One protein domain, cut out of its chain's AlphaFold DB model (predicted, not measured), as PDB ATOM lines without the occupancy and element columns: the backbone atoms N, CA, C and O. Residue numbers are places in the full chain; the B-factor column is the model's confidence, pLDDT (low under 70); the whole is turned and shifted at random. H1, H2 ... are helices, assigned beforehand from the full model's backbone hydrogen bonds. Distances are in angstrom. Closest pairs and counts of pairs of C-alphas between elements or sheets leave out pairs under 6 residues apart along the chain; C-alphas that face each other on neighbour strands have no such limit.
ATOM      1  N   ALA A   4      30.486  25.606 -34.773       79.75
ATOM      2  CA  ALA A   4      29.626  26.540 -34.056       79.75
ATOM      3  C   ALA A   4      28.331  26.819 -34.836       79.75
ATOM      4  O   ALA A   4      27.252  26.555 -34.309       79.75
ATOM      5  N   LEU A   5      28.434  27.231 -36.107       80.19
ATOM      6  CA  LEU A   5      27.271  27.468 -36.973       80.19
ATOM      7  C   LEU A   5      26.433  26.198 -37.135       80.19
ATOM      8  O   LEU A   5      25.208  26.260 -37.082       80.19
ATOM      9  N   ARG A   6      27.064  25.028 -37.273       83.44
ATOM     10  CA  ARG A   6      26.326  23.762 -37.350       83.44
ATOM     11  C   ARG A   6      25.474  23.532 -36.101       83.44
ATOM     12  O   ARG A   6      24.293  23.238 -36.232       83.44
ATOM     13  N   ARG A   7      26.025  23.717 -34.897       87.00
ATOM     14  CA  ARG A   7      25.246  23.590 -33.651       87.00
ATOM     15  C   ARG A   7      24.076  24.569 -33.605       87.00
ATOM     16  O   ARG A   7      22.971  24.145 -33.291       87.00
ATOM     17  N   THR A   8      24.302  25.822 -33.991       88.75
ATOM     18  CA  THR A   8      23.253  26.849 -34.063       88.75
ATOM     19  C   THR A   8      22.148  26.478 -35.052       88.75
ATOM     20  O   THR A   8      20.972  26.641 -34.760       88.75
ATOM     21  N   LEU A   9      22.491  25.912 -36.214       92.25
ATOM     22  CA  LEU A   9      21.492  25.495 -37.200       92.25
ATOM     23  C   LEU A   9      20.575  24.394 -36.668       92.25
ATOM     24  O   LEU A   9      19.401  24.382 -37.026       92.25
ATOM     25  N   PHE A  10      21.082  23.449 -35.875       92.12
ATOM     26  CA  PHE A  10      20.298  22.306 -35.388       92.12
ATOM     27  C   PHE A  10      19.599  22.553 -34.045       92.12
ATOM     28  O   PHE A  10      18.707  21.781 -33.695       92.12
ATOM     29  N   ASP A  11      19.939  23.629 -33.340       93.69
ATOM     30  CA  ASP A  11      19.196  24.090 -32.173       93.69
ATOM     31  C   ASP A  11      17.989  24.960 -32.600       93.69
ATOM     32  O   ASP A  11      18.171  25.976 -33.274       93.69
ATOM     33  N   PRO A  12      16.739  24.576 -32.276       92.25
ATOM     34  CA  PRO A  12      15.554  25.281 -32.766       92.25
ATOM     35  C   PRO A  12      15.456  26.742 -32.321       92.25
ATOM     36  O   PRO A  12      14.993  27.566 -33.107       92.25
ATOM     37  N   GLU A  13      15.865  27.052 -31.089       94.31
ATOM     38  CA  GLU A  13      15.763  28.402 -30.527       94.31
ATOM     39  C   GLU A  13      16.752  29.340 -31.216       94.31
ATOM     40  O   GLU A  13      16.351  30.334 -31.819       94.31
ATOM     41  N   THR A  14      18.033  28.974 -31.249       93.25
ATOM     42  CA  THR A  14      19.045  29.827 -31.883       93.25
ATOM     43  C   THR A  14      18.892  29.910 -33.405       93.25
ATOM     44  O   THR A  14      19.146  30.963 -33.988       93.25
ATOM     45  N   ALA A  15      18.407  28.856 -34.071       93.62
ATOM     46  CA  ALA A  15      18.047  28.930 -35.487       93.62
ATOM     47  C   ALA A  15      16.878  29.896 -35.741       93.62
ATOM     48  O   ALA A  15      16.869  30.589 -36.760       93.62
ATOM     49  N   HIS A  16      15.897  29.950 -34.835       94.31
ATOM     50  CA  HIS A  16      14.802  30.912 -34.925       94.31
ATOM     51  C   HIS A  16      15.306  32.347 -34.737       94.31
ATOM     52  O   HIS A  16      14.955  33.219 -35.530       94.31
ATOM     53  N   ASP A  17      16.193  32.575 -33.769       93.50
ATOM     54  CA  ASP A  17      16.796  33.889 -33.536       93.50
ATOM     55  C   ASP A  17      17.595  34.387 -34.749       93.50
ATOM     56  O   ASP A  17      17.487  35.559 -35.114       93.50
ATOM     57  N   LEU A  18      18.336  33.501 -35.432       93.06
ATOM     58  CA  LEU A  18      19.024  33.841 -36.685       93.06
ATOM     59  C   LEU A  18      18.046  34.318 -37.766       93.06
ATOM     60  O   LEU A  18      18.302  35.321 -38.424       93.06
ATOM     61  N   VAL A  19      16.907  33.639 -37.930       94.81
ATOM     62  CA  VAL A  19      15.866  34.048 -38.889       94.81
ATOM     63  C   VAL A  19      15.319  35.433 -38.541       94.81
ATOM     64  O   VAL A  19      15.219  36.301 -39.410       94.81
ATOM     65  N   LEU A  20      15.007  35.663 -37.262       93.50
ATOM     66  CA  LEU A  20      14.469  36.939 -36.796       93.50
ATOM     67  C   LEU A  20      15.470  38.094 -36.938       93.50
ATOM     68  O   LEU A  20      15.050  39.226 -37.184       93.50
ATOM     69  N   ALA A  21      16.775  37.823 -36.835       92.88
ATOM     70  CA  ALA A  21      17.835  38.824 -36.970       92.88
ATOM     71  C   ALA A  21      17.904  39.476 -38.363       92.88
ATOM     72  O   ALA A  21      18.513  40.537 -38.519       92.88
ATOM     73  N   HIS A  22      17.266  38.879 -39.372       92.62
ATOM     74  CA  HIS A  22      17.188  39.443 -40.718       92.62
ATOM     75  C   HIS A  22      15.961  40.310 -40.975       92.62
ATOM     76  O   HIS A  22      15.881  40.948 -42.031       92.62
ATOM     77  N   ARG A  23      15.008  40.363 -40.036       91.06
ATOM     78  CA  ARG A  23      13.850  41.237 -40.196       91.06
ATOM     79  C   ARG A  23      14.318  42.693 -40.337       91.06
ATOM     80  O   ARG A  23      15.192  43.135 -39.586       91.06
ATOM     81  N   PRO A  24      13.724  43.467 -41.260       85.38
ATOM     82  CA  PRO A  24      13.928  44.910 -41.300       85.38
ATOM     83  C   PRO A  24      13.635  45.554 -39.929       85.38
ATOM     84  O   PRO A  24      12.786  45.043 -39.202       85.38
ATOM     85  N   PRO A  25      14.262  46.693 -39.567       83.94
ATOM     86  CA  PRO A  25      14.066  47.329 -38.256       83.94
ATOM     87  C   PRO A  25      12.619  47.749 -37.944       83.94
ATOM     88  O   PRO A  25      12.239  47.841 -36.780       83.94
ATOM     89  N   LEU A  26      11.819  48.025 -38.977       84.06
ATOM     90  CA  LEU A  26      10.406  48.407 -38.883       84.06
ATOM     91  C   LEU A  26       9.621  47.701 -39.998       84.06
ATOM     92  O   LEU A  26       9.220  48.354 -40.961       84.06
ATOM     93  N   PRO A  27       9.455  46.371 -39.926       84.00
ATOM     94  CA  PRO A  27       8.855  45.628 -41.013       84.00
ATOM     95  C   PRO A  27       7.341  45.833 -41.001       84.00
ATOM     96  O   PRO A  27       6.687  45.737 -39.957       84.00
ATOM     97  N   SER A  28       6.759  46.046 -42.175       93.25
ATOM     98  CA  SER A  28       5.350  45.727 -42.372       93.25
ATOM     99  C   SER A  28       5.114  44.229 -42.100       93.25
ATOM    100  O   SER A  28       6.045  43.420 -42.193       93.25
ATOM    101  N   PRO A  29       3.874  43.807 -41.790       94.19
ATOM    102  CA  PRO A  29       3.580  42.391 -41.571       94.19
ATOM    103  C   PRO A  29       4.006  41.491 -42.742       94.19
ATOM    104  O   PRO A  29       4.501  40.390 -42.515       94.19
ATOM    105  N   VAL A  30       3.856  41.971 -43.982       95.00
ATOM    106  CA  VAL A  30       4.243  41.231 -45.194       95.00
ATOM    107  C   VAL A  30       5.762  41.082 -45.281       95.00
ATOM    108  O   VAL A  30       6.243  39.967 -45.460       95.00
ATOM    109  N   GLU A  31       6.526  42.159 -45.075       94.06
ATOM    110  CA  GLU A  31       7.999  42.104 -45.085       94.06
ATOM    111  C   GLU A  31       8.547  41.170 -44.002       94.06
ATOM    112  O   GLU A  31       9.477  40.407 -44.258       94.06
ATOM    113  N   GLY A  32       7.949  41.184 -42.805       94.12
ATOM    114  CA  GLY A  32       8.319  40.272 -41.722       94.12
ATOM    115  C   GLY A  32       8.101  38.806 -42.100       94.12
ATOM    116  O   GLY A  32       9.007  37.992 -41.946       94.12
ATOM    117  N   VAL A  33       6.931  38.473 -42.655       95.38
ATOM    118  CA  VAL A  33       6.606  37.102 -43.085       95.38
ATOM    119  C   VAL A  33       7.494  36.642 -44.240       95.38
ATOM    120  O   VAL A  33       7.964  35.506 -44.227       95.38
ATOM    121  N   VAL A  34       7.741  37.502 -45.233       95.44
ATOM    122  CA  VAL A  34       8.623  37.170 -46.362       95.44
ATOM    123  C   VAL A  34      10.054  36.949 -45.873       95.44
ATOM    124  O   VAL A  34      10.656  35.944 -46.245       95.44
ATOM    125  N   SER A  35      10.566  37.814 -44.990       95.00
ATOM    126  CA  SER A  35      11.878  37.636 -44.358       95.00
ATOM    127  C   SER A  35      11.967  36.294 -43.626       95.00
ATOM    128  O   SER A  35      12.870  35.502 -43.900       95.00
ATOM    129  N   ASP A  36      11.010  35.997 -42.746       95.25
ATOM    130  CA  ASP A  36      11.022  34.764 -41.958       95.25
ATOM    131  C   ASP A  36      10.946  33.511 -42.835       95.25
ATOM    132  O   ASP A  36      11.659  32.534 -42.605       95.25
ATOM    133  N   ALA A  37      10.086  33.536 -43.857       95.81
ATOM    134  CA  ALA A  37       9.941  32.433 -44.793       95.81
ATOM    135  C   ALA A  37      11.243  32.196 -45.565       95.81
ATOM    136  O   ALA A  37      11.685  31.058 -45.691       95.81
ATOM    137  N   VAL A  38      11.874  33.262 -46.056       96.19
ATOM    138  CA  VAL A  38      13.108  33.173 -46.840       96.19
ATOM    139  C   VAL A  38      14.258  32.627 -45.997       96.19
ATOM    140  O   VAL A  38      14.906  31.659 -46.395       96.19
ATOM    141  N   TRP A  39      14.492  33.194 -44.816       96.31
ATOM    142  CA  TRP A  39      15.605  32.771 -43.966       96.31
ATOM    143  C   TRP A  39      15.354  31.421 -43.290       96.31
ATOM    144  O   TRP A  39      16.292  30.644 -43.113       96.31
ATOM    145  N   GLY A  40      14.096  31.072 -43.007       96.25
ATOM    146  CA  GLY A  40      13.725  29.730 -42.560       96.25
ATOM    147  C   GLY A  40      14.041  28.652 -43.603       96.25
ATOM    148  O   GLY A  40      14.557  27.584 -43.262       96.25
ATOM    149  N   GLU A  41      13.808  28.939 -44.886       97.25
ATOM    150  CA  GLU A  41      14.205  28.049 -45.983       97.25
ATOM    151  C   GLU A  41      15.732  27.957 -46.116       97.25
ATOM    152  O   GLU A  41      16.259  26.855 -46.266       97.25
ATOM    153  N   VAL A  42      16.468  29.067 -45.968       96.81
ATOM    154  CA  VAL A  42      17.947  29.056 -45.953       96.81
ATOM    155  C   VAL A  42      18.486  28.157 -44.839       96.81
ATOM    156  O   VAL A  42      19.331  27.300 -45.103       96.81
ATOM    157  N   VAL A  43      17.964  28.273 -43.613       96.56
ATOM    158  CA  VAL A  43      18.333  27.387 -42.493       96.56
ATOM    159  C   VAL A  43      18.071  25.923 -42.849       96.56
ATOM    160  O   VAL A  43      18.917  25.057 -42.608       96.56
ATOM    161  N   ARG A  44      16.918  25.622 -43.456       96.12
ATOM    162  CA  ARG A  44      16.562  24.260 -43.876       96.12
ATOM    163  C   ARG A  44      17.522  23.707 -44.933       96.12
ATOM    164  O   ARG A  44      17.922  22.548 -44.830       96.12
ATOM    165  N   LEU A  45      17.914  24.516 -45.917       97.06
ATOM    166  CA  LEU A  45      18.896  24.132 -46.934       97.06
ATOM    167  C   LEU A  45      20.284  23.902 -46.325       97.06
ATOM    168  O   LEU A  45      20.920  22.895 -46.630       97.06
ATOM    169  N   LEU A  46      20.729  24.775 -45.416       95.88
ATOM    170  CA  LEU A  46      22.009  24.629 -44.717       95.88
ATOM    171  C   LEU A  46      22.058  23.365 -43.852       95.88
ATOM    172  O   LEU A  46      23.082  22.682 -43.835       95.88
ATOM    173  N   ARG A  47      20.953  22.993 -43.192       94.56
ATOM    174  CA  ARG A  47      20.843  21.709 -42.475       94.56
ATOM    175  C   ARG A  47      21.056  20.518 -43.404       94.56
ATOM    176  O   ARG A  47      21.786  19.605 -43.044       94.56
ATOM    177  N   TRP A  48      20.460  20.528 -44.599       92.94
ATOM    178  CA  TRP A  48      20.682  19.469 -45.589       92.94
ATOM    179  C   TRP A  48      22.110  19.454 -46.125       92.94
ATOM    180  O   TRP A  48      22.721  18.393 -46.195       92.94
ATOM    181  N   ALA A  49      22.656  20.621 -46.467       93.19
ATOM    182  CA  ALA A  49      24.009  20.741 -47.002       93.19
ATOM    183  C   ALA A  49      25.093  20.289 -46.010       93.19
ATOM    184  O   ALA A  49      26.203  19.963 -46.420       93.19
ATOM    185  N   THR A  50      24.776  20.275 -44.714       90.00
ATOM    186  CA  THR A  50      25.720  19.959 -43.630       90.00
ATOM    187  C   THR A  50      25.331  18.711 -42.846       90.00
ATOM    188  O   THR A  50      25.962  18.391 -41.838       90.00
ATOM    189  N   ALA A  51      24.309  17.991 -43.314       86.00
ATOM    190  CA  ALA A  51      23.906  16.722 -42.741       86.00
ATOM    191  C   ALA A  51      25.020  15.692 -42.950       86.00
ATOM    192  O   ALA A  51      25.366  15.340 -44.079       86.00
ATOM    193  N   GLU A  52      25.569  15.189 -41.849       80.81
ATOM    194  CA  GLU A  52      26.534  14.098 -41.884       80.81
ATOM    195  C   GLU A  52      25.832  12.800 -42.297       80.81
ATOM    196  O   GLU A  52      24.839  12.377 -41.707       80.81
ATOM    197  N   THR A  53      26.371  12.143 -43.317       80.56
ATOM    198  CA  THR A  53      25.864  10.871 -43.857       80.56
ATOM    199  C   THR A  53      26.619   9.659 -43.311       80.56
ATOM    200  O   THR A  53      26.385   8.530 -43.751       80.56
ATOM    201  N   GLY A  54      27.574   9.881 -42.396       77.81
ATOM    202  CA  GLY A  54      28.483   8.848 -41.895       77.81
ATOM    203  C   GLY A  54      29.370   8.230 -42.983       77.81
ATOM    204  O   GLY A  54      29.816   7.098 -42.823       77.81
ATOM    205  N   GLY A  55      29.573   8.930 -44.106       76.31
ATOM    206  CA  GLY A  55      30.335   8.433 -45.256       76.31
ATOM    207  C   GLY A  55      29.608   7.367 -46.081       76.31
ATOM    208  O   GLY A  55      30.249   6.655 -46.850       76.31
ATOM    209  N   SER A  56      28.287   7.205 -45.912       84.88
ATOM    210  CA  SER A  56      27.489   6.294 -46.740       84.88
ATOM    211  C   SER A  56      27.215   6.915 -48.114       84.88
ATOM    212  O   SER A  56      26.438   7.873 -48.192       84.88
ATOM    213  N   PRO A  57      27.724   6.334 -49.220       81.00
ATOM    214  CA  PRO A  57      27.546   6.918 -50.551       81.00
ATOM    215  C   PRO A  57      26.071   7.006 -50.970       81.00
ATOM    216  O   PRO A  57      25.657   7.950 -51.637       81.00
ATOM    217  N   SER A  58      25.252   6.031 -50.561       82.31
ATOM    218  CA  SER A  58      23.812   6.016 -50.865       82.31
ATOM    219  C   SER A  58      23.047   7.149 -50.173       82.31
ATOM    220  O   SER A  58      22.129   7.724 -50.760       82.31
ATOM    221  N   LEU A  59      23.447   7.501 -48.947       86.81
ATOM    222  CA  LEU A  59      22.862   8.619 -48.212       86.81
ATOM    223  C   LEU A  59      23.365   9.957 -48.756       86.81
ATOM    224  O   LEU A  59      22.572  10.882 -48.871       86.81
ATOM    225  N   GLU A  60      24.635  10.049 -49.163       87.06
ATOM    226  CA  GLU A  60      25.192  11.238 -49.829       87.06
ATOM    227  C   GLU A  60      24.446  11.569 -51.120       87.06
ATOM    228  O   GLU A  60      23.977  12.697 -51.283       87.06
ATOM    229  N   ALA A  61      24.229  10.570 -51.980       87.19
ATOM    230  CA  ALA A  61      23.463  10.737 -53.210       87.19
ATOM    231  C   ALA A  61      22.037  11.244 -52.926       87.19
ATOM    232  O   ALA A  61      21.552  12.175 -53.573       87.19
ATOM    233  N   GLY A  62      21.368  10.652 -51.929       90.88
ATOM    234  CA  GLY A  62      20.031  11.065 -51.502       90.88
ATOM    235  C   GLY A  62      19.995  12.493 -50.950       90.88
ATOM    236  O   GLY A  62      19.088  13.258 -51.288       90.88
ATOM    237  N   THR A  63      20.994  12.871 -50.149       92.62
ATOM    238  CA  THR A  63      21.147  14.222 -49.598       92.62
ATOM    239  C   THR A  63      21.359  15.247 -50.705       92.62
ATOM    240  O   THR A  63      20.658  16.256 -50.725       92.62
ATOM    241  N   TRP A  64      22.251  14.995 -51.668       93.88
ATOM    242  CA  TRP A  64      22.489  15.922 -52.779       93.88
ATOM    243  C   TRP A  64      21.285  16.051 -53.704       93.88
ATOM    244  O   TRP A  64      20.936  17.165 -54.093       93.88
ATOM    245  N   TRP A  65      20.601  14.946 -54.008       94.88
ATOM    246  CA  TRP A  65      19.365  14.998 -54.785       94.88
ATOM    247  C   TRP A  65      18.296  15.840 -54.084       94.88
ATOM    248  O   TRP A  65      17.687  16.716 -54.703       94.88
ATOM    249  N   ARG A  66      18.090  15.617 -52.778       95.94
ATOM    250  CA  ARG A  66      17.117  16.383 -51.993       95.94
ATOM    251  C   ARG A  66      17.514  17.853 -51.917       95.94
ATOM    252  O   ARG A  66      16.669  18.705 -52.161       95.94
ATOM    253  N   LEU A  67      18.785  18.156 -51.672       96.75
ATOM    254  CA  LEU A  67      19.289  19.525 -51.645       96.75
ATOM    255  C   LEU A  67      19.040  20.253 -52.975       96.75
ATOM    256  O   LEU A  67      18.491  21.352 -52.970       96.75
ATOM    257  N   ALA A  68      19.363  19.625 -54.109       97.56
ATOM    258  CA  ALA A  68      19.123  20.188 -55.435       97.56
ATOM    259  C   ALA A  68      17.629  20.437 -55.706       97.56
ATOM    260  O   ALA A  68      17.250  21.509 -56.182       97.56
ATOM    261  N   ALA A  69      16.769  19.468 -55.376       97.81
ATOM    262  CA  ALA A  69      15.325  19.585 -55.570       97.81
ATOM    263  C   ALA A  69      14.717  20.724 -54.735       97.81
ATOM    264  O   ALA A  69      13.877  21.477 -55.232       97.81
ATOM    265  N   GLU A  70      15.165  20.870 -53.489       97.88
ATOM    266  CA  GLU A  70      14.705  21.911 -52.569       97.88
ATOM    267  C   GLU A  70      15.206  23.299 -52.985       97.88
ATOM    268  O   GLU A  70      14.419  24.244 -52.991       97.88
ATOM    269  N   CYS A  71      16.460  23.417 -53.443       98.25
ATOM    270  CA  CYS A  71      16.966  24.658 -54.038       98.25
ATOM    271  C   CYS A  71      16.110  25.061 -55.247       98.25
ATOM    272  O   CYS A  71      15.603  26.178 -55.303       98.25
ATOM    273  N   ALA A  72      15.853  24.136 -56.176       97.88
ATOM    274  CA  ALA A  72      15.029  24.411 -57.351       97.88
ATOM    275  C   ALA A  72      13.584  24.799 -56.986       97.88
ATOM    276  O   ALA A  72      12.989  25.663 -57.630       97.88
ATOM    277  N   ALA A  73      12.996  24.162 -55.969       97.69
ATOM    278  CA  ALA A  73      11.670  24.516 -55.470       97.69
ATOM    279  C   ALA A  73      11.639  25.913 -54.853       97.69
ATOM    280  O   ALA A  73      10.695  26.665 -55.103       97.69
ATOM    281  N   PHE A  74      12.675  26.270 -54.100       97.44
ATOM    282  CA  PHE A  74      12.776  27.577 -53.483       97.44
ATOM    283  C   PHE A  74      12.997  28.680 -54.524       97.44
ATOM    284  O   PHE A  74      12.234  29.644 -54.538       97.44
ATOM    285  N   LEU A  75      13.923  28.489 -55.474       97.12
ATOM    286  CA  LEU A  75      14.208  29.419 -56.580       97.12
ATOM    287  C   LEU A  75      12.950  29.825 -57.358       97.12
ATOM    288  O   LEU A  75      12.755  31.002 -57.654       97.12
ATOM    289  N   ARG A  76      12.039  28.878 -57.617       97.12
ATOM    290  CA  ARG A  76      10.766  29.158 -58.308       97.12
ATOM    291  C   ARG A  76       9.842  30.118 -57.553       97.12
ATOM    292  O   ARG A  76       8.960  30.705 -58.173       97.12
ATOM    293  N   ARG A  77      10.001  30.264 -56.235       96.88
ATOM    294  CA  ARG A  77       9.158  31.125 -55.390       96.88
ATOM    295  C   ARG A  77       9.666  32.563 -55.318       96.88
ATOM    296  O   ARG A  77       8.863  33.456 -55.055       96.88
ATOM    297  N   TYR A  78      10.956  32.797 -55.553       95.94
ATOM    298  CA  TYR A  78      11.571  34.104 -55.332       95.94
ATOM    299  C   TYR A  78      10.941  35.262 -56.124       95.94
ATOM    300  O   TYR A  78      10.675  36.282 -55.494       95.94
ATOM    301  N   PRO A  79      10.625  35.141 -57.433       95.69
ATOM    302  CA  PRO A  79       9.988  36.244 -58.157       95.69
ATOM    303  C   PRO A  79       8.653  36.674 -57.529       95.69
ATOM    304  O   PRO A  79       8.356  37.863 -57.455       95.69
ATOM    305  N   GLY A  80       7.874  35.708 -57.026       96.81
ATOM    306  CA  GLY A  80       6.633  35.977 -56.299       96.81
ATOM    307  C   GLY A  80       6.887  36.664 -54.961       96.81
ATOM    308  O   GLY A  80       6.286  37.693 -54.689       96.81
ATOM    309  N   LEU A  81       7.833  36.156 -54.163       96.12
ATOM    310  CA  LEU A  81       8.208  36.766 -52.879       96.12
ATOM    311  C   LEU A  81       8.726  38.204 -53.042       96.12
ATOM    312  O   LEU A  81       8.392  39.061 -52.233       96.12
ATOM    313  N   SER A  82       9.483  38.476 -54.109       95.88
ATOM    314  CA  SER A  82       9.956  39.816 -54.479       95.88
ATOM    315  C   SER A  82       8.796  40.759 -54.778       95.88
ATOM    316  O   SER A  82       8.781  41.892 -54.300       95.88
ATOM    317  N   ALA A  83       7.794  40.279 -55.521       96.38
ATOM    318  CA  ALA A  83       6.613  41.067 -55.850       96.38
ATOM    319  C   ALA A  83       5.791  41.438 -54.603       96.38
ATOM    320  O   ALA A  83       5.331  42.574 -54.514       96.38
ATOM    321  N   GLU A  84       5.663  40.532 -53.624       96.50
ATOM    322  CA  GLU A  84       4.932  40.785 -52.366       96.50
ATOM    323  C   GLU A  84       5.505  41.963 -51.563       96.50
ATOM    324  O   GLU A  84       4.762  42.692 -50.909       96.50
ATOM    325  N   ILE A  85       6.822  42.175 -51.629       94.69
ATOM    326  CA  ILE A  85       7.517  43.274 -50.936       94.69
ATOM    327  C   ILE A  85       7.901  44.428 -51.871       94.69
ATOM    328  O   ILE A  85       8.662  45.309 -51.481       94.69
ATOM    329  N   ALA A  86       7.398  44.425 -53.111       94.50
ATOM    330  CA  ALA A  86       7.751  45.388 -54.153       94.50
ATOM    331  C   ALA A  86       9.275  45.551 -54.383       94.50
ATOM    332  O   ALA A  86       9.729  46.608 -54.829       94.50
ATOM    333  N   GLU A  87      10.071  44.509 -54.116       93.56
ATOM    334  CA  GLU A  87      11.493  44.487 -54.459       93.56
ATOM    335  C   GLU A  87      11.635  44.241 -55.975       93.56
ATOM    336  O   GLU A  87      11.044  43.286 -56.497       93.56
ATOM    337  N   PRO A  88      12.416  45.061 -56.708       93.50
ATOM    338  CA  PRO A  88      12.714  44.803 -58.112       93.50
ATOM    339  C   PRO A  88      13.385  43.442 -58.309       93.50
ATOM    340  O   PRO A  88      14.388  43.133 -57.666       93.50
ATOM    341  N   TRP A  89      12.852  42.650 -59.237       93.38
ATOM    342  CA  TRP A  89      13.421  41.354 -59.581       93.38
ATOM    343  C   TRP A  89      14.373  41.475 -60.771       93.38
ATOM    344  O   TRP A  89      13.967  41.920 -61.846       93.38
ATOM    345  N   ASP A  90      15.612  41.029 -60.585       91.62
ATOM    346  CA  ASP A  90      16.609  40.906 -61.646       91.62
ATOM    347  C   ASP A  90      17.279  39.528 -61.589       91.62
ATOM    348  O   ASP A  90      17.331  38.882 -60.540       91.62
ATOM    349  N   VAL A  91      17.789  39.062 -62.726       88.44
ATOM    350  CA  VAL A  91      18.519  37.798 -62.812       88.44
ATOM    351  C   VAL A  91      19.992  38.066 -62.543       88.44
ATOM    352  O   VAL A  91      20.706  38.618 -63.379       88.44
ATOM    353  N   VAL A  92      20.462  37.630 -61.377       92.81
ATOM    354  CA  VAL A  92      21.880  37.693 -61.012       92.81
ATOM    355  C   VAL A  92      22.535  36.350 -61.325       92.81
ATOM    356  O   VAL A  92      22.037  35.323 -60.861       92.81
ATOM    357  N   PRO A  93      23.648  36.325 -62.081       91.56
ATOM    358  CA  PRO A  93      24.410  35.102 -62.287       91.56
ATOM    359  C   PRO A  93      24.875  34.503 -60.957       91.56
ATOM    360  O   PRO A  93      25.416  35.215 -60.105       91.56
ATOM    361  N   ALA A  94      24.694  33.194 -60.796       92.62
ATOM    362  CA  ALA A  94      25.217  32.466 -59.650       92.62
ATOM    363  C   ALA A  94      26.753  32.564 -59.591       92.62
ATOM    364  O   ALA A  94      27.413  32.532 -60.636       92.62
ATOM    365  N   PRO A  95      27.351  32.672 -58.392       92.38
ATOM    366  CA  PRO A  95      28.798  32.647 -58.253       92.38
ATOM    367  C   PRO A  95      29.370  31.307 -58.730       92.38
ATOM    368  O   PRO A  95      28.887  30.235 -58.367       92.38
ATOM    369  N   GLU A  96      30.450  31.370 -59.507       92.75
ATOM    370  CA  GLU A  96      31.180  30.177 -59.924       92.75
ATOM    371  C   GLU A  96      32.033  29.640 -58.768       92.75
ATOM    372  O   GLU A  96      32.862  30.349 -58.192       92.75
ATOM    373  N   LEU A  97      31.836  28.364 -58.433       95.88
ATOM    374  CA  LEU A  97      32.574  27.665 -57.383       95.88
ATOM    375  C   LEU A  97      33.485  26.607 -58.004       95.88
ATOM    376  O   LEU A  97      33.102  25.912 -58.945       95.88
ATOM    377  N   THR A  98      34.689  26.457 -57.459       94.56
ATOM    378  CA  THR A  98      35.721  25.552 -57.982       94.56
ATOM    379  C   THR A  98      35.918  24.330 -57.080       94.56
ATOM    380  O   THR A  98      35.479  24.306 -55.932       94.56
ATOM    381  N   GLY A  99      36.570  23.290 -57.610       95.19
ATOM    382  CA  GLY A  99      36.802  22.021 -56.906       95.19
ATOM    383  C   GLY A  99      35.813  20.927 -57.306       95.19
ATOM    384  O   GLY A  99      35.113  21.067 -58.307       95.19
ATOM    385  N   THR A 100      35.775  19.829 -56.551       94.31
ATOM    386  CA  THR A 100      34.805  18.730 -56.720       94.31
ATOM    387  C   THR A 100      33.396  19.168 -56.328       94.31
ATOM    388  O   THR A 100      33.219  20.167 -55.635       94.31
ATOM    389  N   GLY A 101      32.370  18.418 -56.716       91.88
ATOM    390  CA  GLY A 101      30.986  18.720 -56.361       91.88
ATOM    391  C   GLY A 101      30.773  18.839 -54.856       91.88
ATOM    392  O   GLY A 101      30.164  19.804 -54.407       91.88
ATOM    393  N   ALA A 102      31.362  17.941 -54.063       92.38
ATOM    394  CA  ALA A 102      31.317  18.034 -52.604       92.38
ATOM    395  C   ALA A 102      31.996  19.313 -52.072       92.38
ATOM    396  O   ALA A 102      31.452  19.978 -51.191       92.38
ATOM    397  N   GLN A 103      33.146  19.703 -52.636       94.94
ATOM    398  CA  GLN A 103      33.830  20.954 -52.273       94.94
ATOM    399  C   GLN A 103      32.999  22.186 -52.649       94.94
ATOM    400  O   GLN A 103      32.899  23.119 -51.855       94.94
ATOM    401  N   ARG A 104      32.349  22.174 -53.818       97.00
ATOM    402  CA  ARG A 104      31.451  23.251 -54.254       97.00
ATOM    403  C   ARG A 104      30.223  23.360 -53.348       97.00
ATOM    404  O   ARG A 104      29.847  24.471 -52.996       97.00
ATOM    405  N   VAL A 105      29.633  22.239 -52.917       96.00
ATOM    406  CA  VAL A 105      28.510  22.244 -51.958       96.00
ATOM    407  C   VAL A 105      28.952  22.858 -50.633       96.00
ATOM    408  O   VAL A 105      28.267  23.738 -50.114       96.00
ATOM    409  N   ALA A 106      30.112  22.448 -50.111       94.94
ATOM    410  CA  ALA A 106      30.657  23.004 -48.876       94.94
ATOM    411  C   ALA A 106      30.910  24.519 -48.990       94.94
ATOM    412  O   ALA A 106      30.500  25.268 -48.107       94.94
ATOM    413  N   ALA A 107      31.505  24.978 -50.095       95.94
ATOM    414  CA  ALA A 107      31.763  26.396 -50.336       95.94
ATOM    415  C   ALA A 107      30.465  27.216 -50.467       95.94
ATOM    416  O   ALA A 107      30.353  28.289 -49.879       95.94
ATOM    417  N   ALA A 108      29.460  26.710 -51.191       97.25
ATOM    418  CA  ALA A 108      28.153  27.359 -51.300       97.25
ATOM    419  C   ALA A 108      27.455  27.461 -49.933       97.25
ATOM    420  O   ALA A 108      26.933  28.516 -49.571       97.25
ATOM    421  N   ALA A 109      27.489  26.381 -49.146       96.25
ATOM    422  CA  ALA A 109      26.923  26.355 -47.802       96.25
ATOM    423  C   ALA A 109      27.646  27.323 -46.852       96.25
ATOM    424  O   ALA A 109      27.000  27.999 -46.059       96.25
ATOM    425  N   GLU A 110      28.971  27.444 -46.948       95.25
ATOM    426  CA  GLU A 110      29.739  28.424 -46.171       95.25
ATOM    427  C   GLU A 110      29.368  29.862 -46.523       95.25
ATOM    428  O   GLU A 110      29.190  30.680 -45.621       95.25
ATOM    429  N   ARG A 111      29.193  30.174 -47.811       95.19
ATOM    430  CA  ARG A 111      28.751  31.503 -48.254       95.19
ATOM    431  C   ARG A 111      27.364  31.842 -47.720       95.19
ATOM    432  O   ARG A 111      27.196  32.889 -47.102       95.19
ATOM    433  N   LEU A 112      26.394  30.941 -47.888       95.62
ATOM    434  CA  LEU A 112      25.039  31.109 -47.349       95.62
ATOM    435  C   LEU A 112      25.033  31.200 -45.817       95.62
ATOM    436  O   LEU A 112      24.323  32.028 -45.255       95.62
ATOM    437  N   GLY A 113      25.858  30.403 -45.138       94.81
ATOM    438  CA  GLY A 113      26.034  30.465 -43.690       94.81
ATOM    439  C   GLY A 113      26.651  31.782 -43.210       94.81
ATOM    440  O   GLY A 113      26.276  32.287 -42.152       94.81
ATOM    441  N   GLY A 114      27.560  32.358 -43.998       93.25
ATOM    442  CA  GLY A 114      28.109  33.692 -43.772       93.25
ATOM    443  C   GLY A 114      27.059  34.788 -43.956       93.25
ATOM    444  O   GLY A 114      26.998  35.707 -43.145       93.25
ATOM    445  N   LEU A 115      26.189  34.660 -44.962       93.62
ATOM    446  CA  LEU A 115      25.065  35.578 -45.170       93.62
ATOM    447  C   LEU A 115      24.036  35.496 -44.041       93.62
ATOM    448  O   LEU A 115      23.582  36.536 -43.590       93.62
ATOM    449  N   LEU A 116      23.734  34.294 -43.544       93.44
ATOM    450  CA  LEU A 116      22.851  34.084 -42.390       93.44
ATOM    451  C   LEU A 116      23.412  34.707 -41.095       93.44
ATOM    452  O   LEU A 116      22.668  35.090 -40.202       93.44
ATOM    453  N   HIS A 117      24.736  34.805 -40.967       90.94
ATOM    454  CA  HIS A 117      25.370  35.469 -39.822       90.94
ATOM    455  C   HIS A 117      25.506  36.980 -39.996       90.94
ATOM    456  O   HIS A 117      25.536  37.721 -39.011       90.94
ATOM    457  N   ALA A 118      25.636  37.447 -41.237       87.12
ATOM    458  CA  ALA A 118      25.670  38.860 -41.556       87.12
ATOM    459  C   ALA A 118      24.253  39.429 -41.400       87.12
ATOM    460  O   ALA A 118      23.481  39.481 -42.354       87.12
ATOM    461  N   ALA A 119      23.909  39.821 -40.171       73.38
ATOM    462  CA  ALA A 119      22.611  40.403 -39.854       73.38
ATOM    463  C   ALA A 119      22.274  41.568 -40.801       73.38
ATOM    464  O   ALA A 119      23.131  42.389 -41.140       73.38
ATOM    465  N   GLY A 120      21.003  41.649 -41.190       70.88
ATOM    466  CA  GLY A 120      20.478  42.694 -42.062       70.88
ATOM    467  C   GLY A 120      19.776  42.162 -43.315       70.88
ATOM    468  O   GLY A 120      19.862  40.972 -43.636       70.88
ATOM    469  N   PRO A 121      19.046  43.045 -44.018       74.06
ATOM    470  CA  PRO A 121      18.305  42.672 -45.211       74.06
ATOM    471  C   PRO A 121      19.267  42.409 -46.374       74.06
ATOM    472  O   PRO A 121      20.095  43.252 -46.726       74.06
ATOM    473  N   LEU A 122      19.128  41.239 -46.997       83.38
ATOM    474  CA  LEU A 122      19.785  40.903 -48.255       83.38
ATOM    475  C   LEU A 122      18.734  40.930 -49.370       83.38
ATOM    476  O   LEU A 122      17.692  40.295 -49.201       83.38
ATOM    477  N   PRO A 123      18.992  41.604 -50.505       91.88
ATOM    478  CA  PRO A 123      18.062  41.578 -51.623       91.88
ATOM    479  C   PRO A 123      17.794  40.148 -52.105       91.88
ATOM    480  O   PRO A 123      18.728  39.353 -52.278       91.88
ATOM    481  N   LEU A 124      16.528  39.824 -52.349       94.69
ATOM    482  CA  LEU A 124      16.063  38.481 -52.690       94.69
ATOM    483  C   LEU A 124      16.716  37.924 -53.957       94.69
ATOM    484  O   LEU A 124      17.082  36.750 -53.990       94.69
ATOM    485  N   HIS A 125      16.935  38.758 -54.972       94.81
ATOM    486  CA  HIS A 125      17.621  38.362 -56.206       94.81
ATOM    487  C   HIS A 125      19.086  37.937 -55.973       94.81
ATOM    488  O   HIS A 125      19.580  37.016 -56.624       94.81
ATOM    489  N   ARG A 126      19.784  38.547 -55.001       94.50
ATOM    490  CA  ARG A 126      21.145  38.133 -54.620       94.50
ATOM    491  C   ARG A 126      21.144  36.825 -53.848       94.50
ATOM    492  O   ARG A 126      21.979  35.967 -54.110       94.50
ATOM    493  N   LEU A 127      20.205  36.661 -52.920       95.69
ATOM    494  CA  LEU A 127      20.074  35.403 -52.194       95.69
ATOM    495  C   LEU A 127      19.728  34.247 -53.143       95.69
ATOM    496  O   LEU A 127      20.271  33.155 -52.998       95.69
ATOM    497  N   ALA A 128      18.879  34.495 -54.143       97.00
ATOM    498  CA  ALA A 128      18.556  33.513 -55.171       97.00
ATOM    499  C   ALA A 128      19.805  33.036 -55.928       97.00
ATOM    500  O   ALA A 128      19.952  31.837 -56.131       97.00
ATOM    501  N   ALA A 129      20.742  33.926 -56.271       97.00
ATOM    502  CA  ALA A 129      21.998  33.533 -56.917       97.00
ATOM    503  C   ALA A 129      22.847  32.585 -56.046       97.00
ATOM    504  O   ALA A 129      23.447  31.638 -56.551       97.00
ATOM    505  N   GLU A 130      22.873  32.791 -54.728       97.56
ATOM    506  CA  GLU A 130      23.599  31.916 -53.796       97.56
ATOM    507  C   GLU A 130      22.904  30.556 -53.618       97.56
ATOM    508  O   GLU A 130      23.564  29.517 -53.554       97.56
ATOM    509  N   VAL A 131      21.566  30.536 -53.593       97.81
ATOM    510  CA  VAL A 131      20.778  29.290 -53.582       97.81
ATOM    511  C   VAL A 131      20.938  28.522 -54.898       97.81
ATOM    512  O   VAL A 131      21.024  27.294 -54.879       97.81
ATOM    513  N   ASP A 132      21.027  29.219 -56.031       97.88
ATOM    514  CA  ASP A 132      21.310  28.616 -57.336       97.88
ATOM    515  C   ASP A 132      22.702  27.975 -57.366       97.88
ATOM    516  O   ASP A 132      22.830  26.804 -57.724       97.88
ATOM    517  N   ALA A 133      23.732  28.661 -56.856       97.94
ATOM    518  CA  ALA A 133      25.066  28.074 -56.719       97.94
ATOM    519  C   ALA A 133      25.070  26.808 -55.842       97.94
ATOM    520  O   ALA A 133      25.720  25.821 -56.196       97.94
ATOM    521  N   LEU A 134      24.323  26.797 -54.730       98.12
ATOM    522  CA  LEU A 134      24.178  25.608 -53.883       98.12
ATOM    523  C   LEU A 134      23.496  24.452 -54.631       98.12
ATOM    524  O   LEU A 134      23.977  23.317 -54.589       98.12
ATOM    525  N   GLY A 135      22.400  24.735 -55.338       97.81
ATOM    526  CA  GLY A 135      21.674  23.748 -56.136       97.81
ATOM    527  C   GLY A 135      22.525  23.169 -57.268       97.81
ATOM    528  O   GLY A 135      22.610  21.948 -57.419       97.81
ATOM    529  N   ALA A 136      23.216  24.026 -58.020       97.69
ATOM    530  CA  ALA A 136      24.127  23.630 -59.089       97.69
ATOM    531  C   ALA A 136      25.295  22.783 -58.560       97.69
ATOM    532  O   ALA A 136      25.653  21.763 -59.160       97.69
ATOM    533  N   ALA A 137      25.857  23.145 -57.404       97.75
ATOM    534  CA  ALA A 137      26.896  22.360 -56.751       97.75
ATOM    535  C   ALA A 137      26.401  20.960 -56.359       97.75
ATOM    536  O   ALA A 137      27.099  19.976 -56.618       97.75
ATOM    537  N   ALA A 138      25.186  20.856 -55.809       97.06
ATOM    538  CA  ALA A 138      24.573  19.583 -55.433       97.06
ATOM    539  C   ALA A 138      24.320  18.674 -56.650       97.06
ATOM    540  O   ALA A 138      24.636  17.484 -56.610       97.06
ATOM    541  N   ILE A 139      23.834  19.235 -57.764       97.12
ATOM    542  CA  ILE A 139      23.691  18.507 -59.038       97.12
ATOM    543  C   ILE A 139      25.055  18.012 -59.528       97.12
ATOM    544  O   ILE A 139      25.190  16.854 -59.924       97.12
ATOM    545  N   GLY A 140      26.076  18.869 -59.475       96.00
ATOM    546  CA  GLY A 140      27.432  18.506 -59.870       96.00
ATOM    547  C   GLY A 140      28.015  17.368 -59.026       96.00
ATOM    548  O   GLY A 140      28.608  16.448 -59.582       96.00
ATOM    549  N   ALA A 141      27.799  17.382 -57.708       94.62
ATOM    550  CA  ALA A 141      28.221  16.303 -56.812       94.62
ATOM    551  C   ALA A 141      27.548  14.967 -57.162       94.62
ATOM    552  O   ALA A 141      28.220  13.942 -57.289       94.62
ATOM    553  N   LEU A 142      26.236  14.995 -57.414       94.06
ATOM    554  CA  LEU A 142      25.477  13.816 -57.821       94.06
ATOM    555  C   LEU A 142      25.972  13.247 -59.162       94.06
ATOM    556  O   LEU A 142      26.143  12.035 -59.296       94.06
ATOM    557  N   ALA A 143      26.238  14.113 -60.144       94.44
ATOM    558  CA  ALA A 143      26.772  13.714 -61.445       94.44
ATOM    559  C   ALA A 143      28.171  13.081 -61.339       94.44
ATOM    560  O   ALA A 143      28.427  12.048 -61.959       94.44
ATOM    561  N   GLU A 144      29.068  13.660 -60.537       93.56
ATOM    562  CA  GLU A 144      30.418  13.127 -60.310       93.56
ATOM    563  C   GLU A 144      30.382  11.742 -59.638       93.56
ATOM    564  O   GLU A 144      31.111  10.826 -60.036       93.56
ATOM    565  N   GLN A 145      29.492  11.551 -58.663       88.56
ATOM    566  CA  GLN A 145      29.321  10.264 -57.993       88.56
ATOM    567  C   GLN A 145      28.729   9.206 -58.926       88.56
ATOM    568  O   GLN A 145      29.242   8.088 -58.979       88.56
ATOM    569  N   ALA A 146      27.706   9.556 -59.711       87.75
ATOM    570  CA  ALA A 146      27.147   8.656 -60.717       87.75
ATOM    571  C   ALA A 146      28.220   8.228 -61.731       87.75
ATOM    572  O   ALA A 146      28.368   7.041 -62.009       87.75
ATOM    573  N   ALA A 147      29.038   9.166 -62.215       87.81
ATOM    574  CA  ALA A 147      30.142   8.867 -63.124       87.81
ATOM    575  C   ALA A 147      31.215   7.951 -62.506       87.81
ATOM    576  O   ALA A 147      31.900   7.246 -63.241       87.81
ATOM    577  N   THR A 148      31.366   7.953 -61.181       84.56
ATOM    578  CA  THR A 148      32.305   7.076 -60.463       84.56
ATOM    579  C   THR A 148      31.766   5.651 -60.321       84.56
ATOM    580  O   THR A 148      32.542   4.706 -60.370       84.56
ATOM    581  N   LEU A 149      30.445   5.479 -60.198       78.31
ATOM    582  CA  LEU A 149      29.802   4.161 -60.078       78.31
ATOM    583  C   LEU A 149      29.773   3.364 -61.393       78.31
ATOM    584  O   LEU A 149      29.626   2.146 -61.355       78.31
ATOM    585  N   TYR A 150      29.887   4.038 -62.542       72.88
ATOM    586  CA  TYR A 150      29.848   3.422 -63.877       72.88
ATOM    587  C   TYR A 150      31.222   3.344 -64.572       72.88
ATOM    588  O   TYR A 150      31.275   3.105 -65.781       72.88
ATOM    589  N   ARG A 151      32.320   3.560 -63.838       64.81
ATOM    590  CA  ARG A 151      33.697   3.290 -64.290       64.81
ATOM    591  C   ARG A 151      34.180   1.956 -63.745       64.81
ATOM    592  O   ARG A 151      34.897   1.272 -64.503       64.81
TER     593      ARG A 151
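Overview. This is residues 4 to 151 of the 151 residues of an uncharacterized protein of Geodermatophilus daqingensis (UniProt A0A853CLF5). Four long helices, H3, H4, H7 and H6, run side by side as a bundle, each touching the next round the ring. H1 and H2 pack on H3 crosswise, away from H7, and short H5 follows beyond the end of H4. The printed part has 148 residues with seven named helices, H1 to H7 in order, and no named strand: all helix. It is compact, with a radius of gyration of the C-alphas of 15.7 A, and elongated, spanning 56 by 33 by 21 A.

Along the chain. Find C-alpha 4 at (29.626, 26.540, -34.056), where H1 runs to residue 10; H2 follows at residues 12 to 20. Next come H3, residues 29 to 49, 30.3 A long, and H4, residues 57 to 75, 26.8 A. Then look for H5 at residues 78 to 84 and H6 at residues 101 to 117, 24.2 A. H7 runs 37.7 A from residue 124 to C-alpha 149 at (29.802, 4.161, -60.078).

Arrangement. Start at H3, the hub, touching five helices. With residues 41 to 49 alone it touches H4, closest at C-alphas 48 and 67, 6.2 A, a helical hairpin. H7 touches H4 at C-alphas 135 and 68, 4.4 A, a shallow tilt of 28 degrees, opposite ways. H7 and H6, another helical hairpin, are closest at C-alphas 141 and 101, 3.7 A. H2 touches H3 at C-alphas 19 and 39, 5.2 A, a steep tilt of 49 degrees. H1 and H4 are apart. In each of the seven helices every O i to N i+4 pair is within hydrogen-bond range.

Size, cuts and confidence. C-alphas 26 and 151 are the two farthest apart, 56.8 A. The printed part has no cut. The link from H5 to H6, residues 85 to 100, is long. Only residue 151 has pLDDT under 70.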